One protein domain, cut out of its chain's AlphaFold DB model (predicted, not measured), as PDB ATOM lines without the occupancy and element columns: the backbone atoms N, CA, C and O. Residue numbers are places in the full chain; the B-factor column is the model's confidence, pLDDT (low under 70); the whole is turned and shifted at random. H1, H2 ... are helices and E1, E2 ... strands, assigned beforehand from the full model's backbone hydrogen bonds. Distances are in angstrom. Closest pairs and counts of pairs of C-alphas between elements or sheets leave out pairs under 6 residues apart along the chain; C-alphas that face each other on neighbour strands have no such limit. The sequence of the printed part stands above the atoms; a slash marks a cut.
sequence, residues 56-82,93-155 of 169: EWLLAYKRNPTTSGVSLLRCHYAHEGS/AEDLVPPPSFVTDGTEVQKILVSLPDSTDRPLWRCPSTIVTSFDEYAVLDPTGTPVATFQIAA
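This is residues 56 to 82 and 93 to 155 of the 169 residues of an uncharacterized protein of Rhodococcus agglutinans (UniProt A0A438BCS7). A twisted wall of four antiparallel strands has H2 packed slantwise over one face, while H1 only grazes the wall near E4. Residues 121 to 130 stick out as a free loop. The printed part has 90 residues, in the order H1, E1, E2, H2, E3, E4; the sheet order is E2, E1, E3, E4, and the class is mixed. The whole is only just compact, close to loose, with a radius of gyration of the C-alphas of 14.4 A and spans of 42 by 32 by 19 A.

E1, residues 71 to 78, is 22.8 A long and starts at C-alpha 71 (34.556, -23.676, -37.574). E2, residues 95 to 103, is 20.8 A long and bends by 65 degrees at residue 98. E3, residues 134 to 141, is 22.6 A long; E4, residues 147 to 154, is 20.6 A long and ends at C-alpha 154 (24.297, -25.829, -54.351). H2, residues 106 to 115, is 14.1 A long, and H1, residues 56 to 63, is 10.7 A long.

N 73 and O 139 of E1 and E3 are 2.9 A apart, N 74 and O 101 of E1 and E2 2.8 A, and N 138 and O 151 of the hairpin E3 and E4 2.8 A, each within hydrogen-bond range. H2 is on the sheet at a height of 9.3 A, slantwise to the strands at 56 degrees to E3 on the local plane. E2, H2, E3 form a split strand-helix-strand unit, with E1 between the two strands and a right-handed crossover. H1 and H2 only just touch, with 3 pairs of C-alphas within 8 A, the closest being Lys 62 and Val 114 at 5.9 A. In H1 and H2 every O i to N i+4 pair is within hydrogen-bond range.

The C-alphas farthest apart, of Thr 66 and Ser 82, are 44.6 A apart. Residues 83 to 92 are not printed, and C-alphas 82 and 93 are 13.8 A apart across that cut. The link from H2 to E3 is long, at 18 residues. Mean pLDDT of the printed part is 73.9, with 31 residues under 70, among them 93 to 99 and 119 to 133.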
ATOM      1  N   GLU A  56      19.013 -16.111 -37.816       77.88
ATOM      2  CA  GLU A  56      19.299 -15.009 -36.889       77.88
ATOM      3  C   GLU A  56      20.780 -14.976 -36.508       77.88
ATOM      4  O   GLU A  56      21.384 -13.902 -36.489       77.88
ATOM      5  N   TRP A  57      21.380 -16.155 -36.312       82.25
ATOM      6  CA  TRP A  57      22.815 -16.306 -36.096       82.25
ATOM      7  C   TRP A  57      23.621 -15.769 -37.286       82.25
ATOM      8  O   TRP A  57      24.508 -14.943 -37.100       82.25
ATOM      9  N   LEU A  58      23.268 -16.151 -38.517       81.50
ATOM     10  CA  LEU A  58      23.945 -15.720 -39.741       81.50
ATOM     11  C   LEU A  58      23.833 -14.205 -39.952       81.50
ATOM     12  O   LEU A  58      24.814 -13.551 -40.302       81.50
ATOM     13  N   LEU A  59      22.655 -13.625 -39.705       82.88
ATOM     14  CA  LEU A  59      22.446 -12.176 -39.771       82.88
ATOM     15  C   LEU A  59      23.264 -11.434 -38.706       82.88
ATOM     16  O   LEU A  59      23.815 -10.367 -38.983       82.88
ATOM     17  N   ALA A  60      23.358 -11.987 -37.494       84.50
ATOM     18  CA  ALA A  60      24.201 -11.441 -36.436       84.50
ATOM     19  C   ALA A  60      25.691 -11.538 -36.800       84.50
ATOM     20  O   ALA A  60      26.405 -10.541 -36.675       84.50
ATOM     21  N   TYR A  61      26.131 -12.682 -37.331       86.00
ATOM     22  CA  TYR A  61      27.491 -12.911 -37.812       86.00
ATOM     23  C   TYR A  61      27.871 -11.916 -38.913       86.00
ATOM     24  O   TYR A  61      28.885 -11.239 -38.813       86.00
ATOM     25  N   LYS A  62      27.031 -11.732 -39.939       86.94
ATOM     26  CA  LYS A  62      27.309 -10.779 -41.030       86.94
ATOM     27  C   LYS A  62      27.393  -9.329 -40.562       86.94
ATOM     28  O   LYS A  62      28.148  -8.548 -41.136       86.94
ATOM     29  N   ARG A  63      26.627  -8.957 -39.531       89.00
ATOM     30  CA  ARG A  63      26.687  -7.613 -38.938       89.00
ATOM     31  C   ARG A  63      28.006  -7.375 -38.209       89.00
ATOM     32  O   ARG A  63      28.488  -6.246 -38.200       89.00
ATOM     33  N   ASN A  64      28.563  -8.413 -37.592       85.38
ATOM     34  CA  ASN A  64      29.838  -8.334 -36.898       85.38
ATOM     35  C   ASN A  64      30.628  -9.651 -37.034       85.38
ATOM     36  O   ASN A  64      30.586 -10.478 -36.121       85.38
ATOM     37  N   PRO A  65      31.371  -9.849 -38.140       77.19
ATOM     38  CA  PRO A  65      32.047 -11.117 -38.445       77.19
ATOM     39  C   PRO A  65      33.291 -11.374 -37.577       77.19
ATOM     40  O   PRO A  65      34.123 -12.213 -37.903       77.19
ATOM     41  N   THR A  66      33.436 -10.653 -36.463       68.00
ATOM     42  CA  THR A  66      34.513 -10.829 -35.485       68.00
ATOM     43  C   THR A  66      34.194 -11.887 -34.430       68.00
ATOM     44  O   THR A  66      34.938 -11.992 -33.458       68.00
ATOM     45  N   THR A  67      33.092 -12.638 -34.553       60.28
ATOM     46  CA  THR A  67      32.797 -13.796 -33.696       60.28
ATOM     47  C   THR A  67      33.842 -14.883 -33.948       60.28
ATOM     48  O   THR A  67      33.724 -15.737 -34.822       60.28
ATOM     49  N   SER A  68      34.932 -14.768 -33.195       62.19
ATOM     50  CA  SER A  68      36.127 -15.593 -33.258       62.19
ATOM     51  C   SER A  68      35.863 -16.988 -32.709       62.19
ATOM     52  O   SER A  68      35.352 -17.124 -31.597       62.19
ATOM     53  N   GLY A  69      36.303 -18.000 -33.451       78.94
ATOM     54  CA  GLY A  69      36.400 -19.373 -32.961       78.94
ATOM     55  C   GLY A  69      35.341 -20.329 -33.492       78.94
ATOM     56  O   GLY A  69      35.300 -21.463 -33.030       78.94
ATOM     57  N   VAL A  70      34.513 -19.907 -34.454       87.94
ATOM     58  CA  VAL A  70      33.658 -20.855 -35.171       87.94
ATOM     59  C   VAL A  70      34.431 -21.584 -36.263       87.94
ATOM     60  O   VAL A  70      35.288 -21.000 -36.929       87.94
ATOM     61  N   SER A  71      34.098 -22.854 -36.452       91.38
ATOM     62  CA  SER A  71      34.556 -23.676 -37.574       91.38
ATOM     63  C   SER A  71      33.355 -24.164 -38.376       91.38
ATOM     64  O   SER A  71      32.214 -24.052 -37.919       91.38
ATOM     65  N   LEU A  72      33.589 -24.663 -39.588       89.69
ATOM     66  CA  LEU A  72      32.540 -25.292 -40.383       89.69
ATOM     67  C   LEU A  72      32.844 -26.773 -40.567       89.69
ATOM     68  O   LEU A  72      33.950 -27.128 -40.967       89.69
ATOM     69  N   LEU A  73      31.848 -27.620 -40.356       89.00
ATOM     70  CA  LEU A  73      31.827 -28.977 -40.885       89.00
ATOM     71  C   LEU A  73      31.082 -28.957 -42.214       89.00
ATOM     72  O   LEU A  73      29.913 -28.587 -42.235       89.00
ATOM     73  N   ARG A  74      31.733 -29.366 -43.299       87.44
ATOM     74  CA  ARG A  74      31.143 -29.487 -44.631       87.44
ATOM     75  C   ARG A  74      30.889 -30.953 -44.974       87.44
ATOM     76  O   ARG A  74      31.826 -31.752 -45.029       87.44
ATOM     77  N   CYS A  75      29.641 -31.246 -45.317       81.94
ATOM     78  CA  CYS A  75      29.152 -32.521 -45.825       81.94
ATOM     79  C   CYS A  75      28.694 -32.339 -47.270       81.94
ATOM     80  O   CYS A  75      27.839 -31.498 -47.539       81.94
ATOM     81  N   HIS A  76      29.268 -33.089 -48.208       80.94
ATOM     82  CA  HIS A  76      28.873 -33.017 -49.611       80.94
ATOM     83  C   HIS A  76      27.895 -34.139 -49.938       80.94
ATOM     84  O   HIS A  76      28.245 -35.308 -49.803       80.94
ATOM     85  N   TYR A  77      26.706 -33.779 -50.407       75.44
ATOM     86  CA  TYR A  77      25.687 -34.716 -50.856       75.44
ATOM     87  C   TYR A  77      25.564 -34.646 -52.373       75.44
ATOM     88  O   TYR A  77      25.411 -33.558 -52.938       75.44
ATOM     89  N   ALA A  78      25.602 -35.795 -53.037       73.44
ATOM     90  CA  ALA A  78      25.382 -35.891 -54.473       73.44
ATOM     91  C   ALA A  78      24.269 -36.882 -54.800       73.44
ATOM     92  O   ALA A  78      24.018 -37.852 -54.090       73.44
ATOM     93  N   HIS A  79      23.591 -36.613 -55.906       66.88
ATOM     94  CA  HIS A  79      22.601 -37.493 -56.484       66.88
ATOM     95  C   HIS A  79      23.272 -38.369 -57.547       66.88
ATOM     96  O   HIS A  79      23.592 -37.888 -58.637       66.88
ATOM     97  N   GLU A  80      23.440 -39.663 -57.268       54.78
ATOM     98  CA  GLU A  80      23.786 -40.666 -58.284       54.78
ATOM     99  C   GLU A  80      22.540 -41.047 -59.104       54.78
ATOM    100  O   GLU A  80      22.016 -42.158 -59.065       54.78
ATOM    101  N   GLY A  81      22.008 -40.093 -59.864       53.22
ATOM    102  CA  GLY A  81      20.874 -40.342 -60.747       53.22
ATOM    103  C   GLY A  81      21.301 -41.074 -62.018       53.22
ATOM    104  O   GLY A  81      21.550 -40.435 -63.043       53.22
ATOM    105  N   SER A  82      21.350 -42.408 -62.000       43.19
ATOM    106  CA  SER A  82      21.376 -43.174 -63.252       43.19
ATOM    107  C   SER A  82      19.992 -43.121 -63.922       43.19
ATOM    108  O   SER A  82      19.056 -43.803 -63.532       43.19
ATOM    109  N   ALA A  93      18.743 -37.652 -51.922       53.56
ATOM    110  CA  ALA A  93      19.604 -37.597 -50.733       53.56
ATOM    111  C   ALA A  93      20.485 -38.838 -50.505       53.56
ATOM    112  O   ALA A  93      20.725 -39.190 -49.353       53.56
ATOM    113  N   GLU A  94      20.916 -39.529 -51.563       54.09
ATOM    114  CA  GLU A  94      21.416 -40.904 -51.407       54.09
ATOM    115  C   GLU A  94      22.935 -41.086 -51.311       54.09
ATOM    116  O   GLU A  94      23.344 -42.216 -51.070       54.09
ATOM    117  N   ASP A  95      23.786 -40.053 -51.407       59.50
ATOM    118  CA  ASP A  95      25.218 -40.300 -51.169       59.50
ATOM    119  C   ASP A  95      26.015 -39.125 -50.587       59.50
ATOM    120  O   ASP A  95      25.960 -37.997 -51.087       59.50
ATOM    121  N   LEU A  96      26.787 -39.423 -49.535       60.09
ATOM    122  CA  LEU A  96      27.839 -38.564 -48.991       60.09
ATOM    123  C   LEU A  96      29.124 -38.823 -49.785       60.09
ATOM    124  O   LEU A  96      29.689 -39.912 -49.729       60.09
ATOM    125  N   VAL A  97      29.636 -37.814 -50.487       61.56
ATOM    126  CA  VAL A  97      30.864 -37.945 -51.293       61.56
ATOM    127  C   VAL A  97      32.052 -37.339 -50.525       61.56
ATOM    128  O   VAL A  97      31.917 -36.248 -49.971       61.56
ATOM    129  N   PRO A  98      33.263 -37.920 -50.674       60.53
ATOM    130  CA  PRO A  98      34.344 -38.098 -49.671       60.53
ATOM    131  C   PRO A  98      34.058 -37.810 -48.176       60.53
ATOM    132  O   PRO A  98      32.976 -37.372 -47.809       60.53
ATOM    133  N   PRO A  99      35.003 -38.081 -47.249       65.56
ATOM    134  CA  PRO A  99      34.733 -37.859 -45.831       65.56
ATOM    135  C   PRO A  99      34.422 -36.380 -45.535       65.56
ATOM    136  O   PRO A  99      34.923 -35.501 -46.250       65.56
ATOM    137  N   PRO A 100      33.646 -36.101 -44.467       80.00
ATOM    138  CA  PRO A 100      33.427 -34.750 -43.965       80.00
ATOM    139  C   PRO A 100      34.711 -33.929 -43.959       80.00
ATOM    140  O   PRO A 100      35.773 -34.408 -43.555       80.00
ATOM    141  N   SER A 101      34.602 -32.669 -44.367       86.50
ATOM    142  CA  SER A 101      35.734 -31.743 -44.347       86.50
ATOM    143  C   SER A 101      35.501 -30.640 -43.326       86.50
ATOM    144  O   SER A 101      34.427 -30.047 -43.268       86.50
ATOM    145  N   PHE A 102      36.517 -30.360 -42.513       89.12
ATOM    146  CA  PHE A 102      36.487 -29.257 -41.561       89.12
ATOM    147  C   PHE A 102      37.157 -28.027 -42.166       89.12
ATOM    148  O   PHE A 102      38.303 -28.088 -42.613       89.12
ATOM    149  N   VAL A 103      36.459 -26.896 -42.133       89.00
ATOM    150  CA  VAL A 103      37.002 -25.578 -42.455       89.00
ATOM    151  C   VAL A 103      37.288 -24.866 -41.140       89.00
ATOM    152  O   VAL A 103      36.377 -24.436 -40.431       89.00
ATOM    153  N   THR A 104      38.569 -24.771 -40.799       90.12
ATOM    154  CA  THR A 104      39.049 -24.137 -39.561       90.12
ATOM    155  C   THR A 104      39.794 -22.829 -39.819       90.12
ATOM    156  O   THR A 104      40.005 -22.054 -38.886       90.12
ATOM    157  N   ASP A 105      40.163 -22.543 -41.074       90.12
ATOM    158  CA  ASP A 105      40.741 -21.255 -41.451       90.12
ATOM    159  C   ASP A 105      39.688 -20.152 -41.310       90.12
ATOM    160  O   ASP A 105      38.699 -20.107 -42.041       90.12
ATOM    161  N   GLY A 106      39.908 -19.234 -40.368       87.94
ATOM    162  CA  GLY A 106      38.940 -18.182 -40.064       87.94
ATOM    163  C   GLY A 106      38.624 -17.276 -41.260       87.94
ATOM    164  O   GLY A 106      37.505 -16.775 -41.364       87.94
ATOM    165  N   THR A 107      39.567 -17.099 -42.192       89.81
ATOM    166  CA  THR A 107      39.340 -16.288 -43.396       89.81
ATOM    167  C   THR A 107      38.420 -17.014 -44.375       89.81
ATOM    168  O   THR A 107      37.539 -16.394 -44.971       89.81
ATOM    169  N   GLU A 108      38.604 -18.319 -44.558       88.62
ATOM    170  CA  GLU A 108      37.752 -19.167 -45.388       88.62
ATOM    171  C   GLU A 108      36.350 -19.317 -44.790       88.62
ATOM    172  O   GLU A 108      35.367 -19.079 -45.494       88.62
ATOM    173  N   VAL A 109      36.250 -19.585 -43.482       88.94
ATOM    174  CA  VAL A 109      34.976 -19.613 -42.746       88.94
ATOM    175  C   VAL A 109      34.217 -18.304 -42.948       88.94
ATOM    176  O   VAL A 109      33.050 -18.312 -43.345       88.94
ATOM    177  N   GLN A 110      34.893 -17.168 -42.751       88.88
ATOM    178  CA  GLN A 110      34.285 -15.860 -42.951       88.88
ATOM    179  C   GLN A 110      33.817 -15.675 -44.395       88.88
ATOM    180  O   GLN A 110      32.676 -15.264 -44.600       88.88
ATOM    181  N   LYS A 111      34.655 -15.992 -45.393       87.31
ATOM    182  CA  LYS A 111      34.301 -15.886 -46.819       87.31
ATOM    183  C   LYS A 111      33.048 -16.692 -47.155       87.31
ATOM    184  O   LYS A 111      32.164 -16.160 -47.825       87.31
ATOM    185  N   ILE A 112      32.955 -17.934 -46.679       84.81
ATOM    186  CA  ILE A 112      31.789 -18.796 -46.902       84.81
ATOM    187  C   ILE A 112      30.553 -18.154 -46.266       84.81
ATOM    188  O   ILE A 112      29.590 -17.858 -46.973       84.81
ATOM    189  N   LEU A 113      30.603 -17.836 -44.969       85.31
ATOM    190  CA  LEU A 113      29.458 -17.319 -44.216       85.31
ATOM    191  C   LEU A 113      28.932 -15.976 -44.741       85.31
ATOM    192  O   LEU A 113      27.718 -15.784 -44.845       85.31
ATOM    193  N   VAL A 114      29.809 -15.038 -45.115       86.25
ATOM    194  CA  VAL A 114      29.362 -13.740 -45.656       86.25
ATOM    195  C   VAL A 114      28.802 -13.853 -47.074       86.25
ATOM    196  O   VAL A 114      28.011 -12.999 -47.468       86.25
ATOM    197  N   SER A 115      29.182 -14.889 -47.831       82.38
ATOM    198  CA  SER A 115      28.706 -15.110 -49.205       82.38
ATOM    199  C   SER A 115      27.303 -15.717 -49.285       82.38
ATOM    200  O   SER A 115      26.639 -15.609 -50.318       82.38
ATOM    201  N   LEU A 116      26.831 -16.323 -48.191       78.75
ATOM    202  CA  LEU A 116      25.462 -16.812 -48.087       78.75
ATOM    203  C   LEU A 116      24.477 -15.644 -48.254       78.75
ATOM    204  O   LEU A 116      24.776 -14.523 -47.847       78.75
ATOM    205  N   PRO A 117      23.276 -15.844 -48.805       73.12
ATOM    206  CA  PRO A 117      22.217 -14.853 -48.762       73.12
ATOM    207  C   PRO A 117      21.558 -14.806 -47.383       73.12
ATOM    208  O   PRO A 117      21.780 -15.648 -46.516       73.12
ATOM    209  N   ASP A 118      20.745 -13.777 -47.178       71.12
ATOM    210  CA  ASP A 118      20.016 -13.539 -45.925       71.12
ATOM    211  C   ASP A 118      18.686 -14.308 -45.840       71.12
ATOM    212  O   ASP A 118      18.084 -14.411 -44.767       71.12
ATOM    213  N   SER A 119      18.209 -14.813 -46.982       61.72
ATOM    214  CA  SER A 119      17.001 -15.623 -47.100       61.72
ATOM    215  C   SER A 119      17.162 -16.707 -48.164       61.72
ATOM    216  O   SER A 119      17.901 -16.563 -49.142       61.72
ATOM    217  N   THR A 120      16.428 -17.786 -47.937       55.28
ATOM    218  CA  THR A 120      16.328 -18.990 -48.761       55.28
ATOM    219  C   THR A 120      15.178 -18.862 -49.769       55.28
ATOM    220  O   THR A 120      15.154 -19.590 -50.762       55.28
ATOM    221  N   ASP A 121      14.307 -17.858 -49.571       52.44
ATOM    222  CA  ASP A 121      13.199 -17.452 -50.440       52.44
ATOM    223  C   ASP A 121      13.718 -16.762 -51.709       52.44
ATOM    224  O   ASP A 121      13.430 -15.594 -51.992       52.44
ATOM    225  N   ARG A 122      14.539 -17.454 -52.505       54.28
ATOM    226  CA  ARG A 122      14.749 -17.015 -53.883       54.28
ATOM    227  C   ARG A 122      13.526 -17.404 -54.701       54.28
ATOM    228  O   ARG A 122      13.067 -18.542 -54.626       54.28
ATOM    229  N   PRO A 123      12.999 -16.490 -55.521       48.50
ATOM    230  CA  PRO A 123      11.807 -16.790 -56.279       48.50
ATOM    231  C   PRO A 123      12.148 -17.787 -57.404       48.50
ATOM    232  O   PRO A 123      13.091 -17.577 -58.175       48.50
ATOM    233  N   LEU A 124      11.371 -18.875 -57.469       48.22
ATOM    234  CA  LEU A 124      11.595 -20.077 -58.294       48.22
ATOM    235  C   LEU A 124      11.868 -19.807 -59.789       48.22
ATOM    236  O   LEU A 124      12.501 -20.617 -60.455       48.22
ATOM    237  N   TRP A 125      11.459 -18.654 -60.325       49.38
ATOM    238  CA  TRP A 125      11.645 -18.285 -61.737       49.38
ATOM    239  C   TRP A 125      13.103 -18.062 -62.158       49.38
ATOM    240  O   TRP A 125      13.386 -18.048 -63.354       49.38
ATOM    241  N   ARG A 126      14.043 -17.893 -61.218       52.72
ATOM    242  CA  ARG A 126      15.477 -17.848 -61.559       52.72
ATOM    243  C   ARG A 126      16.095 -19.230 -61.765       52.72
ATOM    244  O   ARG A 126      17.259 -19.289 -62.144       52.72
ATOM    245  N   CYS A 127      15.318 -20.296 -61.555       52.56
ATOM    246  CA  CYS A 127      15.777 -21.680 -61.531       52.56
ATOM    247  C   CYS A 127      14.939 -22.570 -62.440       52.56
ATOM    248  O   CYS A 127      14.086 -23.314 -61.965       52.56
ATOM    249  N   PRO A 128      15.177 -22.482 -63.764       45.56
ATOM    250  CA  PRO A 128      14.369 -23.172 -64.766       45.56
ATOM    251  C   PRO A 128      14.526 -24.700 -64.742       45.56
ATOM    252  O   PRO A 128      13.730 -25.391 -65.367       45.56
ATOM    253  N   SER A 129      15.507 -25.232 -64.008       50.06
ATOM    254  CA  SER A 129      15.644 -26.655 -63.701       50.06
ATOM    255  C   SER A 129      15.621 -26.852 -62.186       50.06
ATOM    256  O   SER A 129      16.491 -26.355 -61.473       50.06
ATOM    257  N   THR A 130      14.635 -27.594 -61.696       51.09
ATOM    258  CA  THR A 130      14.457 -27.987 -60.287       51.09
ATOM    259  C   THR A 130      15.457 -29.044 -59.813       51.09
ATOM    260  O   THR A 130      15.442 -29.427 -58.650       51.09
ATOM    261  N   ILE A 131      16.331 -29.529 -60.692       54.06
ATOM    262  CA  ILE A 131      17.211 -30.658 -60.405       54.06
ATOM    263  C   ILE A 131      18.503 -30.137 -59.771       54.06
ATOM    264  O   ILE A 131      19.397 -29.649 -60.464       54.06
ATOM    265  N   VAL A 132      18.595 -30.231 -58.445       58.12
ATOM    266  CA  VAL A 132      19.862 -30.106 -57.716       58.12
ATOM    267  C   VAL A 132      20.528 -31.477 -57.744       58.12
ATOM    268  O   VAL A 132      20.038 -32.415 -57.129       58.12
ATOM    269  N   THR A 133      21.623 -31.609 -58.492       62.91
ATOM    270  CA  THR A 133      22.361 -32.878 -58.614       62.91
ATOM    271  C   THR A 133      23.361 -33.092 -57.482       62.91
ATOM    272  O   THR A 133      23.793 -34.214 -57.266       62.91
ATOM    273  N   SER A 134      23.765 -32.029 -56.785       71.19
ATOM    274  CA  SER A 134      24.583 -32.101 -55.572       71.19
ATOM    275  C   SER A 134      24.558 -30.781 -54.798       71.19
ATOM    276  O   SER A 134      24.332 -29.705 -55.363       71.19
ATOM    277  N   PHE A 135      24.788 -30.851 -53.489       74.44
ATOM    278  CA  PHE A 135      24.870 -29.702 -52.592       74.44
ATOM    279  C   PHE A 135      25.820 -29.979 -51.424       74.44
ATOM    280  O   PHE A 135      26.053 -31.115 -51.032       74.44
ATOM    281  N   ASP A 136      26.371 -28.912 -50.864       79.06
ATOM    282  CA  ASP A 136      27.122 -28.937 -49.620       79.06
ATOM    283  C   ASP A 136      26.211 -28.516 -48.468       79.06
ATOM    284  O   ASP A 136      25.541 -27.492 -48.559       79.06
ATOM    285  N   GLU A 137      26.218 -29.251 -47.368       80.31
ATOM    286  CA  GLU A 137      25.691 -28.813 -46.081       80.31
ATOM    287  C   GLU A 137      26.855 -28.400 -45.182       80.31
ATOM    288  O   GLU A 137      27.838 -29.123 -45.056       80.31
ATOM    289  N   TYR A 138      26.751 -27.234 -44.559       82.94
ATOM    290  CA  TYR A 138      27.730 -26.717 -43.619       82.94
ATOM    291  C   TYR A 138      27.091 -26.570 -42.245       82.94
ATOM    292  O   TYR A 138      26.153 -25.788 -42.107       82.94
ATOM    293  N   ALA A 139      27.622 -27.242 -41.228       85.94
ATOM    294  CA  ALA A 139      27.308 -26.960 -39.832       85.94
ATOM    295  C   ALA A 139      28.340 -25.980 -39.258       85.94
ATOM    296  O   ALA A 139      29.544 -26.222 -39.321       85.94
ATOM    297  N   VAL A 140      27.871 -24.866 -38.704       86.88
ATOM    298  CA  VAL A 140      28.671 -23.917 -37.929       86.88
ATOM    299  C   VAL A 140      28.846 -24.476 -36.535       86.88
ATOM    300  O   VAL A 140      27.865 -24.610 -35.806       86.88
ATOM    301  N   LEU A 141      30.085 -24.749 -36.157       87.44
ATOM    302  CA  LEU A 141      30.431 -25.251 -34.839       87.44
ATOM    303  C   LEU A 141      30.998 -24.112 -34.008       87.44
ATOM    304  O   LEU A 141      31.864 -23.370 -34.476       87.44
ATOM    305  N   ASP A 142      30.510 -23.968 -32.785       85.94
ATOM    306  CA  ASP A 142      31.129 -23.090 -31.801       85.94
ATOM    307  C   ASP A 142      32.495 -23.650 -31.332       85.94
ATOM    308  O   ASP A 142      32.884 -24.756 -31.722       85.94
ATOM    309  N   PRO A 143      33.253 -22.924 -30.487       86.56
ATOM    310  CA  PRO A 143      34.550 -23.402 -30.004       86.56
ATOM    311  C   PRO A 143      34.506 -24.719 -29.211       86.56
ATOM    312  O   PRO A 143      35.556 -25.307 -28.967       86.56
ATOM    313  N   THR A 144      33.323 -25.166 -28.776       86.00
ATOM    314  CA  THR A 144      33.123 -26.449 -28.082       86.00
ATOM    315  C   THR A 144      32.830 -27.603 -29.043       86.00
ATOM    316  O   THR A 144      32.736 -28.744 -28.603       86.00
ATOM    317  N   GLY A 145      32.704 -27.320 -30.344       81.31
ATOM    318  CA  GLY A 145      32.292 -28.285 -31.362       81.31
ATOM    319  C   GLY A 145      30.775 -28.394 -31.521       81.31
ATOM    320  O   GLY A 145      30.312 -29.172 -32.350       81.31
ATOM    321  N   THR A 146      29.994 -27.601 -30.780       83.50
ATOM    322  CA  THR A 146      28.532 -27.688 -30.793       83.50
ATOM    323  C   THR A 146      27.963 -26.961 -32.017       83.50
ATOM    324  O   THR A 146      28.322 -25.800 -32.251       83.50
ATOM    325  N   PRO A 147      27.055 -27.580 -32.797       79.25
ATOM    326  CA  PRO A 147      26.421 -26.922 -33.935       79.25
ATOM    327  C   PRO A 147      25.481 -25.788 -33.489       79.25
ATOM    328  O   PRO A 147      24.539 -26.001 -32.728       79.25
ATOM    329  N   VAL A 148      25.714 -24.573 -33.994       79.19
ATOM    330  CA  VAL A 148      24.928 -23.354 -33.691       79.19
ATOM    331  C   VAL A 148      24.138 -22.813 -34.885       79.19
ATOM    332  O   VAL A 148      23.269 -21.957 -34.721       79.19
ATOM    333  N   ALA A 149      24.432 -23.303 -36.086       79.19
ATOM    334  CA  ALA A 149      23.685 -23.043 -37.310       79.19
ATOM    335  C   ALA A 149      24.060 -24.098 -38.353       79.19
ATOM    336  O   ALA A 149      25.182 -24.591 -38.335       79.19
ATOM    337  N   THR A 150      23.184 -24.377 -39.311       78.69
ATOM    338  CA  THR A 150      23.527 -25.216 -40.471       78.69
ATOM    339  C   THR A 150      23.001 -24.558 -41.730       78.69
ATOM    340  O   THR A 150      21.963 -23.912 -41.672       78.69
ATOM    341  N   PHE A 151      23.667 -24.694 -42.870       76.25
ATOM    342  CA  PHE A 151      23.182 -24.165 -44.144       76.25
ATOM    343  C   PHE A 151      23.583 -25.052 -45.317       76.25
ATOM    344  O   PHE A 151      24.678 -25.592 -45.354       76.25
ATOM    345  N   GLN A 152      22.703 -25.162 -46.303       74.88
ATOM    346  CA  GLN A 152      22.938 -25.915 -47.532       74.88
ATOM    347  C   GLN A 152      23.278 -24.959 -48.676       74.88
ATOM    348  O   GLN A 152      22.683 -23.888 -48.746       74.88
ATOM    349  N   ILE A 153      24.198 -25.327 -49.567       72.62
ATOM    350  CA  ILE A 153      24.597 -24.570 -50.759       72.62
ATOM    351  C   ILE A 153      24.633 -25.516 -51.953       72.62
ATOM    352  O   ILE A 153      25.210 -26.594 -51.860       72.62
ATOM    353  N   ALA A 154      24.090 -25.102 -53.098       68.25
ATOM    354  CA  ALA A 154      24.297 -25.829 -54.351       68.25
ATOM    355  C   ALA A 154      25.794 -26.059 -54.603       68.25
ATOM    356  O   ALA A 154      26.587 -25.111 -54.544       68.25
ATOM    357  N   ALA A 155      26.181 -27.276 -54.975       60.66
ATOM    358  CA  ALA A 155      27.547 -27.509 -55.412       60.66
ATOM    359  C   ALA A 155      27.847 -26.677 -56.674       60.66
ATOM    360  O   ALA A 155      26.989 -26.483 -57.539       60.66
TER     361      ALA A 155